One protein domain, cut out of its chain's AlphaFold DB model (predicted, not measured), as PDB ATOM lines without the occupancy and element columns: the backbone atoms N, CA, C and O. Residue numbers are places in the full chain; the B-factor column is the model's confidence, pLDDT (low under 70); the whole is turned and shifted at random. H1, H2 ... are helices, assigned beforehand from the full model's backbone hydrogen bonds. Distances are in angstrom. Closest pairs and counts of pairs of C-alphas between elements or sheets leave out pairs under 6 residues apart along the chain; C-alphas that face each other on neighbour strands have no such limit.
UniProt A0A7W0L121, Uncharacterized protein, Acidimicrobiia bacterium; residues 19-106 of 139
ATOM      1  N   GLY A  19     148.869 277.569 352.824       67.38
ATOM      2  CA  GLY A  19     148.776 277.382 351.371       67.38
ATOM      3  C   GLY A  19     148.440 275.943 350.953       67.38
ATOM      4  O   GLY A  19     147.755 275.725 349.956       67.38
ATOM      5  N   ALA A  20     148.870 274.944 351.732       71.44
ATOM      6  CA  ALA A  20     148.556 273.539 351.463       71.44
ATOM      7  C   ALA A  20     147.091 273.194 351.786       71.44
ATOM      8  O   ALA A  20     146.488 272.365 351.104       71.44
ATOM      9  N   VAL A  21     146.509 273.835 352.804       75.19
ATOM     10  CA  VAL A  21     145.083 273.696 353.135       75.19
ATOM     11  C   VAL A  21     144.218 274.404 352.091       75.19
ATOM     12  O   VAL A  21     143.270 273.804 351.591       75.19
ATOM     13  N   GLU A  22     144.578 275.624 351.685       77.19
ATOM     14  CA  GLU A  22     143.870 276.363 350.627       77.19
ATOM     15  C   GLU A  22     143.902 275.629 349.277       77.19
ATOM     16  O   GLU A  22     142.888 275.562 348.582       77.19
ATOM     17  N   ALA A  23     145.036 275.012 348.925       80.25
ATOM     18  CA  ALA A  23     145.156 274.213 347.707       80.25
ATOM     19  C   ALA A  23     144.226 272.989 347.712       80.25
ATOM     20  O   ALA A  23     143.619 272.691 346.683       80.25
ATOM     21  N   LYS A  24     144.076 272.311 348.859       82.06
ATOM     22  CA  LYS A  24     143.150 271.177 349.000       82.06
ATOM     23  C   LYS A  24     141.689 271.600 348.888       82.06
ATOM     24  O   LYS A  24     140.937 270.952 348.170       82.06
ATOM     25  N   VAL A  25     141.302 272.705 349.527       86.94
ATOM     26  CA  VAL A  25     139.934 273.244 349.414       86.94
ATOM     27  C   VAL A  25     139.614 273.601 347.959       86.94
ATOM     28  O   VAL A  25     138.567 273.222 347.441       86.94
ATOM     29  N   LEU A  26     140.547 274.247 347.253       86.50
ATOM     30  CA  LEU A  26     140.393 274.550 345.827       86.50
ATOM     31  C   LEU A  26     140.284 273.298 344.948       86.50
ATOM     32  O   LEU A  26     139.584 273.316 343.934       86.50
ATOM     33  N   GLU A  27     140.999 272.227 345.281       90.25
ATOM     34  CA  GLU A  27     140.913 270.954 344.563       90.25
ATOM     35  C   GLU A  27     139.533 270.306 344.739       90.25
ATOM     36  O   GLU A  27     138.912 269.904 343.751       90.25
ATOM     37  N   GLU A  28     139.020 270.283 345.969       88.44
ATOM     38  CA  GLU A  28     137.686 269.771 346.294       88.44
ATOM     39  C   GLU A  28     136.587 270.583 345.591       88.44
ATOM     40  O   GLU A  28     135.734 270.011 344.907       88.44
ATOM     41  N   GLU A  29     136.655 271.917 345.639       89.31
ATOM     42  CA  GLU A  29     135.706 272.791 344.939       89.31
ATOM     43  C   GLU A  29     135.731 272.579 343.419       89.31
ATOM     44  O   GLU A  29     134.685 272.557 342.761       89.31
ATOM     45  N   ARG A  30     136.917 272.382 342.828       90.31
ATOM     46  CA  ARG A  30     137.043 272.076 341.394       90.31
ATOM     47  C   ARG A  30     136.413 270.734 341.046       90.31
ATOM     48  O   ARG A  30     135.751 270.639 340.009       90.31
ATOM     49  N   ALA A  31     136.594 269.720 341.886       91.06
ATOM     50  CA  ALA A  31     135.974 268.416 341.689       91.06
ATOM     51  C   ALA A  31     134.441 268.510 341.772       91.06
ATOM     52  O   ALA A  31     133.733 267.982 340.908       91.06
ATOM     53  N   GLU A  32     133.906 269.251 342.744       89.75
ATOM     54  CA  GLU A  32     132.466 269.505 342.843       89.75
ATOM     55  C   GLU A  32     131.915 270.245 341.620       89.75
ATOM     56  O   GLU A  32     130.869 269.881 341.079       89.75
ATOM     57  N   LEU A  33     132.618 271.270 341.136       90.00
ATOM     58  CA  LEU A  33     132.201 271.988 339.935       90.00
ATOM     59  C   LEU A  33     132.219 271.086 338.702       90.00
ATOM     60  O   LEU A  33     131.276 271.136 337.912       90.00
ATOM     61  N   ALA A  34     133.235 270.237 338.553       89.62
ATOM     62  CA  ALA A  34     133.317 269.290 337.446       89.62
ATOM     63  C   ALA A  34     132.136 268.308 337.452       89.62
ATOM     64  O   ALA A  34     131.476 268.129 336.426       89.62
ATOM     65  N   THR A  35     131.807 267.730 338.611       90.62
ATOM     66  CA  THR A  35     130.664 266.806 338.733       90.62
ATOM     67  C   THR A  35     129.332 267.496 338.432       90.62
ATOM     68  O   THR A  35     128.518 266.960 337.677       90.62
ATOM     69  N   ARG A  36     129.117 268.721 338.934       88.19
ATOM     70  CA  ARG A  36     127.910 269.508 338.624       88.19
ATOM     71  C   ARG A  36     127.815 269.854 337.142       88.19
ATOM     72  O   ARG A  36     126.740 269.743 336.560       88.19
ATOM     73  N   GLN A  37     128.921 270.255 336.518       89.69
ATOM     74  CA  GLN A  37     128.956 270.555 335.084       89.69
ATOM     75  C   GLN A  37     128.636 269.322 334.239       89.69
ATOM     76  O   GLN A  37     127.879 269.425 333.273       89.69
ATOM     77  N   GLN A  38     129.157 268.155 334.621       89.56
ATOM     78  CA  GLN A  38     128.858 266.903 333.940       89.56
ATOM     79  C   GLN A  38     127.371 266.540 334.057       89.56
ATOM     80  O   GLN A  38     126.729 266.272 333.042       89.56
ATOM     81  N   ALA A  39     126.796 266.634 335.257       89.31
ATOM     82  CA  ALA A  39     125.369 266.393 335.467       89.31
ATOM     83  C   ALA A  39     124.488 267.345 334.636       89.31
ATOM     84  O   ALA A  39     123.508 266.917 334.025       89.31
ATOM     85  N   LEU A  40     124.855 268.629 334.550       89.50
ATOM     86  CA  LEU A  40     124.148 269.603 333.713       89.50
ATOM     87  C   LEU A  40     124.239 269.265 332.222       89.50
ATOM     88  O   LEU A  40     123.257 269.434 331.497       89.50
ATOM     89  N   ALA A  41     125.390 268.781 331.749       88.69
ATOM     90  CA  ALA A  41     125.554 268.364 330.359       88.69
ATOM     91  C   ALA A  41     124.651 267.167 330.015       88.69
ATOM     92  O   ALA A  41     123.973 267.189 328.986       88.69
ATOM     93  N   GLU A  42     124.578 266.172 330.900       90.06
ATOM     94  CA  GLU A  42     123.705 265.003 330.739       90.06
ATOM     95  C   GLU A  42     122.219 265.395 330.746       90.06
ATOM     96  O   GLU A  42     121.461 264.989 329.864       90.06
ATOM     97  N   GLN A  43     121.802 266.252 331.682       91.06
ATOM     98  CA  GLN A  43     120.432 266.779 331.727       91.06
ATOM     99  C   GLN A  43     120.084 267.578 330.470       91.06
ATOM    100  O   GLN A  43     118.999 267.433 329.909       91.06
ATOM    101  N   THR A  44     121.023 268.395 329.994       91.56
ATOM    102  CA  THR A  44     120.859 269.164 328.759       91.56
ATOM    103  C   THR A  44     120.617 268.238 327.572       91.56
ATOM    104  O   THR A  44     119.704 268.475 326.779       91.56
ATOM    105  N   GLN A  45     121.394 267.160 327.462       91.94
ATOM    106  CA  GLN A  45     121.211 266.167 326.413       91.94
ATOM    107  C   GLN A  45     119.830 265.503 326.495       91.94
ATOM    108  O   GLN A  45     119.135 265.427 325.482       91.94
ATOM    109  N   GLN A  46     119.396 265.093 327.688       91.25
ATOM    110  CA  GLN A  46     118.081 264.472 327.887       91.25
ATOM    111  C   GLN A  46     116.931 265.399 327.478       91.25
ATOM    112  O   GLN A  46     116.011 264.972 326.781       91.25
ATOM    113  N   ILE A  47     116.989 266.679 327.858       92.12
ATOM    114  CA  ILE A  47     115.971 267.670 327.478       92.12
ATOM    115  C   ILE A  47     115.934 267.834 325.956       92.12
ATOM    116  O   ILE A  47     114.857 267.837 325.359       92.12
ATOM    117  N   VAL A  48     117.098 267.946 325.310       93.56
ATOM    118  CA  VAL A  48     117.196 268.069 323.849       93.56
ATOM    119  C   VAL A  48     116.563 266.863 323.147       93.56
ATOM    120  O   VAL A  48     115.801 267.049 322.198       93.56
ATOM    121  N   GLU A  49     116.844 265.645 323.615       91.00
ATOM    122  CA  GLU A  49     116.272 264.413 323.063       91.00
ATOM    123  C   GLU A  49     114.747 264.375 323.228       91.00
ATOM    124  O   GLU A  49     114.030 264.243 322.234       91.00
ATOM    125  N   GLN A  50     114.241 264.599 324.443       91.31
ATOM    126  CA  GLN A  50     112.804 264.577 324.744       91.31
ATOM    127  C   GLN A  50     112.021 265.617 323.939       91.31
ATOM    128  O   GLN A  50     110.981 265.314 323.354       91.31
ATOM    129  N   GLN A  51     112.528 266.849 323.862       92.50
ATOM    130  CA  GLN A  51     111.870 267.906 323.095       92.50
ATOM    131  C   GLN A  51     111.860 267.586 321.604       92.50
ATOM    132  O   GLN A  51     110.897 267.878 320.891       92.50
ATOM    133  N   ARG A  52     112.923 266.947 321.113       90.06
ATOM    134  CA  ARG A  52     112.989 266.556 319.714       90.06
ATOM    135  C   ARG A  52     112.046 265.399 319.392       90.06
ATOM    136  O   ARG A  52     111.438 265.420 318.322       90.06
ATOM    137  N   GLU A  53     111.891 264.439 320.298       88.44
ATOM    138  CA  GLU A  53     110.888 263.371 320.204       88.44
ATOM    139  C   GLU A  53     109.456 263.920 320.245       88.44
ATOM    140  O   GLU A  53     108.609 263.472 319.475       88.44
ATOM    141  N   ALA A  54     109.209 264.961 321.044       88.75
ATOM    142  CA  ALA A  54     107.944 265.700 321.061       88.75
ATOM    143  C   ALA A  54     107.687 266.524 319.780       88.75
ATOM    144  O   ALA A  54     106.623 267.120 319.622       88.75
ATOM    145  N   GLY A  55     108.643 266.557 318.845       90.00
ATOM    146  CA  GLY A  55     108.512 267.231 317.556       90.00
ATOM    147  C   GLY A  55     108.924 268.704 317.558       90.00
ATOM    148  O   GLY A  55     108.727 269.377 316.546       90.00
ATOM    149  N   ALA A  56     109.527 269.211 318.639       91.75
ATOM    150  CA  ALA A  56     110.002 270.589 318.692       91.75
ATOM    151  C   ALA A  56     111.074 270.861 317.622       91.75
ATOM    152  O   ALA A  56     111.873 269.988 317.236       91.75
ATOM    153  N   SER A  57     111.098 272.095 317.111       93.62
ATOM    154  CA  SER A  57     112.112 272.501 316.145       93.62
ATOM    155  C   SER A  57     113.470 272.658 316.836       93.62
ATOM    156  O   SER A  57     113.558 273.045 318.000       93.62
ATOM    157  N   VAL A  58     114.561 272.393 316.113       92.75
ATOM    158  CA  VAL A  58     115.929 272.558 316.648       92.75
ATOM    159  C   VAL A  58     116.178 274.007 317.091       92.75
ATOM    160  O   VAL A  58     116.919 274.247 318.040       92.75
ATOM    161  N   ARG A  59     115.520 274.973 316.440       93.19
ATOM    162  CA  ARG A  59     115.572 276.391 316.805       93.19
ATOM    163  C   ARG A  59     114.931 276.660 318.166       93.19
ATOM    164  O   ARG A  59     115.531 277.366 318.969       93.19
ATOM    165  N   ASP A  60     113.758 276.094 318.424       94.06
ATOM    166  CA  ASP A  60     113.047 276.309 319.690       94.06
ATOM    167  C   ASP A  60     113.774 275.612 320.839       94.06
ATOM    168  O   ASP A  60     113.932 276.185 321.911       94.06
ATOM    169  N   ILE A  61     114.312 274.414 320.586       94.00
ATOM    170  CA  ILE A  61     115.154 273.692 321.547       94.00
ATOM    171  C   ILE A  61     116.392 274.520 321.909       94.00
ATOM    172  O   ILE A  61     116.700 274.680 323.087       94.00
ATOM    173  N   ALA A  62     117.078 275.086 320.911       94.19
ATOM    174  CA  ALA A  62     118.236 275.952 321.125       94.19
ATOM    175  C   ALA A  62     117.890 277.168 322.000       94.19
ATOM    176  O   ALA A  62     118.633 277.498 322.923       94.19
ATOM    177  N   TRP A  63     116.736 277.794 321.748       94.69
ATOM    178  CA  TRP A  63     116.257 278.928 322.537       94.69
ATOM    179  C   TRP A  63     115.908 278.542 323.980       94.69
ATOM    180  O   TRP A  63     116.333 279.230 324.900       94.69
ATOM    181  N   MET A  64     115.200 277.427 324.193       92.31
ATOM    182  CA  MET A  64     114.806 276.965 325.534       92.31
ATOM    183  C   MET A  64     116.002 276.576 326.406       92.31
ATOM    184  O   MET A  64     116.028 276.872 327.594       92.31
ATOM    185  N   VAL A  65     116.981 275.892 325.816       92.00
ATOM    186  CA  VAL A  65     118.157 275.378 326.532       92.00
ATOM    187  C   VAL A  65     119.249 276.450 326.668       92.00
ATOM    188  O   VAL A  65     120.153 276.317 327.486       92.00
ATOM    189  N   GLY A  66     119.175 277.532 325.887       92.94
ATOM    190  CA  GLY A  66     120.169 278.607 325.914       92.94
ATOM    191  C   GLY A  66     121.492 278.234 325.238       92.94
ATOM    192  O   GLY A  66     122.545 278.753 325.600       92.94
ATOM    193  N   VAL A  67     121.458 277.339 324.248       92.50
ATOM    194  CA  VAL A  67     122.641 276.899 323.488       92.50
ATOM    195  C   VAL A  67     122.486 277.207 322.004       92.50
ATOM    196  O   VAL A  67     121.387 277.407 321.496       92.50
ATOM    197  N   SER A  68     123.597 277.241 321.267       95.00
ATOM    198  CA  SER A  68     123.544 277.492 319.827       95.00
ATOM    199  C   SER A  68     122.855 276.348 319.073       95.00
ATOM    200  O   SER A  68     122.936 275.178 319.452       95.00
ATOM    201  N   HIS A  69     122.241 276.670 317.934       93.56
ATOM    202  CA  HIS A  69     121.619 275.677 317.053       93.56
ATOM    203  C   HIS A  69     122.600 274.570 316.626       93.56
ATOM    204  O   HIS A  69     122.246 273.394 316.579       93.56
ATOM    205  N   GLN A  70     123.856 274.941 316.354       94.56
ATOM    206  CA  GLN A  70     124.912 273.990 316.015       94.56
ATOM    207  C   GLN A  70     125.200 273.029 317.173       94.56
ATOM    208  O   GLN A  70     125.377 271.834 316.943       94.56
ATOM    209  N   ARG A  71     125.202 273.522 318.417       92.50
ATOM    210  CA  ARG A  71     125.419 272.674 319.591       92.50
ATOM    211  C   ARG A  71     124.285 271.668 319.773       92.50
ATOM    212  O   ARG A  71     124.563 270.499 320.013       92.50
ATOM    213  N   VAL A  72     123.032 272.079 319.572       92.88
ATOM    214  CA  VAL A  72     121.883 271.154 319.608       92.88
ATOM    215  C   VAL A  72     122.027 270.052 318.557       92.88
ATOM    216  O   VAL A  72     121.789 268.884 318.848       92.88
ATOM    217  N   GLN A  73     122.465 270.394 317.341       91.75
ATOM    218  CA  GLN A  73     122.703 269.393 316.297       91.75
ATOM    219  C   GLN A  73     123.805 268.396 316.666       91.75
ATOM    220  O   GLN A  73     123.661 267.216 316.364       91.75
ATOM    221  N   GLN A  74     124.878 268.847 317.320       91.69
ATOM    222  CA  GLN A  74     125.935 267.958 317.812       91.69
ATOM    223  C   GLN A  74     125.402 266.995 318.873       91.69
ATOM    224  O   GLN A  74     125.588 265.791 318.734       91.69
ATOM    225  N   LEU A  75     124.658 267.506 319.859       90.88
ATOM    226  CA  LEU A  75     124.057 266.685 320.917       90.88
ATOM    227  C   LEU A  75     123.114 265.619 320.340       90.88
ATOM    228  O   LEU A  75     123.194 264.445 320.690       90.88
ATOM    229  N   LEU A  76     122.274 265.997 319.372       89.94
ATOM    230  CA  LEU A  76     121.416 265.043 318.666       89.94
ATOM    231  C   LEU A  76     122.220 264.039 317.824       89.94
ATOM    232  O   LEU A  76     121.818 262.890 317.691       89.94
ATOM    233  N   ALA A  77     123.349 264.443 317.241       87.62
ATOM    234  CA  ALA A  77     124.204 263.545 316.471       87.62
ATOM    235  C   ALA A  77     124.993 262.565 317.353       87.62
ATOM    236  O   ALA A  77     125.388 261.506 316.869       87.62
ATOM    237  N   GLU A  78     125.247 262.899 318.613       86.69
ATOM    238  CA  GLU A  78     125.873 262.016 319.604       86.69
ATOM    239  C   GLU A  78     124.860 261.012 320.179       86.69
ATOM    240  O   GLU A  78     125.234 259.895 320.537       86.69
ATOM    241  N   SER A  79     123.567 261.355 320.155       82.81
ATOM    242  CA  SER A  79     122.490 260.480 320.611       82.81
ATOM    243  C   SER A  79     122.340 259.215 319.743       82.81
ATOM    244  O   SER A  79     122.019 259.294 318.546       82.81
ATOM    245  N   PRO A  80     122.490 258.006 320.321       77.75
ATOM    246  CA  PRO A  80     122.315 256.755 319.586       77.75
ATOM    247  C   PRO A  80     120.855 256.522 319.177       77.75
ATOM    248  O   PRO A  80     120.598 255.881 318.154       77.75
ATOM    249  N   VAL A  81     119.901 257.046 319.952       77.06
ATOM    250  CA  VAL A  81     118.463 256.972 319.659       77.06
ATOM    251  C   VAL A  81     118.159 257.786 318.407       77.06
ATOM    252  O   VAL A  81     117.555 257.284 317.454       77.06
ATOM    253  N   TYR A  82     118.672 259.015 318.361       74.50
ATOM    254  CA  TYR A  82     118.412 259.927 317.261       74.50
ATOM    255  C   TYR A  82     119.050 259.472 315.945       74.50
ATOM    256  O   TYR A  82     118.413 259.537 314.891       74.50
ATOM    257  N   ARG A  83     120.271 258.915 315.997       80.06
ATOM    258  CA  ARG A  83     120.907 258.291 314.824       80.06
ATOM    259  C   ARG A  83     120.021 257.213 314.207       80.06
ATOM    260  O   ARG A  83     119.711 257.296 313.018       80.06
ATOM    261  N   LYS A  84     119.540 256.263 315.016       79.19
ATOM    262  CA  LYS A  84     118.660 255.176 314.547       79.19
ATOM    263  C   LYS A  84     117.385 255.719 313.900       79.19
ATOM    264  O   LYS A  84     117.051 255.313 312.789       79.19
ATOM    265  N   LEU A  85     116.734 256.689 314.545       76.75
ATOM    266  CA  LEU A  85     115.547 257.366 314.016       76.75
ATOM    267  C   LEU A  85     115.813 258.002 312.646       76.75
ATOM    268  O   LEU A  85     115.054 257.783 311.699       76.75
ATOM    269  N   THR A  86     116.909 258.751 312.505       79.12
ATOM    270  CA  THR A  86     117.254 259.376 311.220       79.12
ATOM    271  C   THR A  86     117.591 258.359 310.130       79.12
ATOM    272  O   THR A  86     117.173 258.539 308.984       79.12
ATOM    273  N   ASP A  87     118.282 257.268 310.459       81.94
ATOM    274  CA  ASP A  87     118.635 256.218 309.499       81.94
ATOM    275  C   ASP A  87     117.421 255.397 309.054       81.94
ATOM    276  O   ASP A  87     117.333 254.981 307.893       81.94
ATOM    277  N   ASP A  88     116.455 255.186 309.946       80.12
ATOM    278  CA  ASP A  88     115.195 254.522 309.621       80.12
ATOM    279  C   ASP A  88     114.324 255.383 308.703       80.12
ATOM    280  O   ASP A  88     113.760 254.872 307.728       80.12
ATOM    281  N   VAL A  89     114.260 256.696 308.952       82.19
ATOM    282  CA  VAL A  89     113.580 257.648 308.061       82.19
ATOM    283  C   VAL A  89     114.244 257.662 306.686       82.19
ATOM    284  O   VAL A  89     113.556 257.477 305.681       82.19
ATOM    285  N   LYS A  90     115.578 257.780 306.614       81.62
ATOM    286  CA  LYS A  90     116.321 257.717 305.343       81.62
ATOM    287  C   LYS A  90     116.044 256.416 304.585       81.62
ATOM    288  O   LYS A  90     115.783 256.453 303.386       81.62
ATOM    289  N   ARG A  91     116.022 255.266 305.274       82.44
ATOM    290  CA  ARG A  91     115.691 253.963 304.666       82.44
ATOM    291  C   ARG A  91     114.248 253.876 304.174       82.44
ATOM    292  O   ARG A  91     113.998 253.192 303.181       82.44
ATOM    293  N   LYS A  92     113.286 254.504 304.854       81.69
ATOM    294  CA  LYS A  92     111.891 254.571 304.385       81.69
ATOM    295  C   LYS A  92     111.772 255.437 303.130       81.69
ATOM    296  O   LYS A  92     111.181 254.981 302.158       81.69
ATOM    297  N   VAL A  93     112.401 256.613 303.123       81.31
ATOM    298  CA  VAL A  93     112.408 257.530 301.969       81.31
ATOM    299  C   VAL A  93     113.106 256.900 300.760       81.31
ATOM    300  O   VAL A  93     112.592 256.950 299.648       81.31
ATOM    301  N   ALA A  94     114.244 256.233 300.967       79.12
ATOM    302  CA  ALA A  94     114.924 255.510 299.894       79.12
ATOM    303  C   ALA A  94     114.031 254.403 299.303       79.12
ATOM    304  O   ALA A  94     113.947 254.260 298.086       79.12
ATOM    305  N   ARG A  95     113.307 253.656 300.150       77.00
ATOM    306  CA  ARG A  95     112.366 252.619 299.698       77.00
ATOM    307  C   ARG A  95     111.184 253.185 298.916       77.00
ATOM    308  O   ARG A  95     110.828 252.603 297.895       77.00
ATOM    309  N   SER A  96     110.596 254.302 299.347       77.06
ATOM    310  CA  SER A  96     109.517 254.941 298.584       77.06
ATOM    311  C   SER A  96     110.006 255.412 297.216       77.06
ATOM    312  O   SER A  96     109.324 255.182 296.223       77.06
ATOM    313  N   PHE A  97     111.222 255.957 297.143       72.56
ATOM    314  CA  PHE A  97     111.821 256.412 295.888       72.56
ATOM    315  C   PHE A  97     112.108 255.256 294.911       72.56
ATOM    316  O   PHE A  97     111.888 255.375 293.708       72.56
ATOM    317  N   VAL A  98     112.560 254.101 295.420       72.00
ATOM    318  CA  VAL A  98     112.795 252.893 294.606       72.00
ATOM    319  C   VAL A  98     111.485 252.314 294.063       72.00
ATOM    320  O   VAL A  98     111.422 251.933 292.895       72.00
ATOM    321  N   LEU A  99     110.423 252.276 294.874       61.34
ATOM    322  CA  LEU A  99     109.107 251.799 294.434       61.34
ATOM    323  C   LEU A  99     108.458 252.730 293.400       61.34
ATOM    324  O   LEU A  99     107.759 252.260 292.504       61.34
ATOM    325  N   GLU A 100     108.701 254.034 293.501       58.22
ATOM    326  CA  GLU A 100     108.217 255.017 292.533       58.22
ATOM    327  C   GLU A 100     108.941 254.881 291.184       58.22
ATOM    328  O   GLU A 100     108.293 254.858 290.138       58.22
ATOM    329  N   LYS A 101     110.259 254.641 291.200       57.59
ATOM    330  CA  LYS A 101     111.056 254.405 289.985       57.59
ATOM    331  C   LYS A 101     110.742 253.060 289.306       57.59
ATOM    332  O   LYS A 101     110.693 252.976 288.082       57.59
ATOM    333  N   GLY A 102     110.432 252.020 290.084       51.50
ATOM    334  CA  GLY A 102     109.981 250.727 289.550       51.50
ATOM    335  C   GLY A 102     108.606 250.775 288.865       51.50
ATOM    336  O   GLY A 102     108.321 249.943 288.008       51.50
ATOM    337  N   ARG A 103     107.757 251.760 289.194       52.00
ATOM    338  CA  ARG A 103     106.468 251.989 288.514       52.00
ATOM    339  C   ARG A 103     106.601 252.773 287.209       52.00
ATOM    340  O   ARG A 103     105.755 252.597 286.340       52.00
ATOM    341  N   SER A 104     107.634 253.603 287.055       53.84
ATOM    342  CA  SER A 104     107.899 254.303 285.790       53.84
ATOM    343  C   SER A 104     108.557 253.414 284.729       53.84
ATOM    344  O   SER A 104     108.326 253.641 283.546       53.84
ATOM    345  N   ASP A 105     109.314 252.384 285.133       52.38
ATOM    346  CA  ASP A 105     109.946 251.431 284.201       52.38
ATOM    347  C   ASP A 105     109.045 250.226 283.862       52.38
ATOM    348  O   ASP A 105     109.229 249.565 282.840       52.38
ATOM    349  N   ALA A 106     108.015 249.963 284.672       48.19
ATOM    350  CA  ALA A 106     106.959 249.005 284.365       48.19
ATOM    351  C   ALA A 106     105.906 249.645 283.444       48.19
ATOM    352  O   ALA A 106     104.750 249.842 283.825       48.19
TER     353      ALA A 106
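What this domain is: This is residues 19 to 106 of the 139 residues of an uncharacterized protein of Acidimicrobiia bacterium (UniProt A0A7W0L121). Two long helical arms, residues 19 to 40 of H1 at one end and residues 87 to 106, of which 87 to 105 belong to H4, at the other, stick out oppositely from a small compact body where H2 and H3 pack on H1's last part. The printed part has 88 residues with four named helices, H1 to H4, and is all helix. It is extended, radius of gyration of the C-alphas 21.6 A, spanning 84 by 23 by 18 A.

Where its parts are: Find C-alpha 19 at (148.776, 277.382, 351.371); H1 runs 51.0 A to residue 53. H2 takes residues 58 to 65, H3 69 to 78. H4, residues 80 to 105, runs 37.9 A to C-alpha 105 at (109.946, 251.431, 284.201).

How they stand to each other: Start at the hub, H3: it touches H1 residues 45 to 49 alone, C-alphas Gln 45 and Leu 75 closest at 6.2 A, about perpendicular at 87 degrees. H1, with residues 44 to 52 alone, touches H2 as a helical hairpin, C-alphas Val 48 and Ile 61 closest at 6.4 A. H3 and H4 only just touch, only at the corner, with 3 pairs of C-alphas within 8 A, Leu 76 and Tyr 82 closest at 6.1 A. In each helix every O i to N i+4 pair is within hydrogen-bond range.

The domain as a whole: The farthest C-alphas, Gly 19 and Ala 106, are 83.9 A apart. The printed part has no cut; its three links are tight. Look for pLDDT under 70 at residues 19 and 99 to 106.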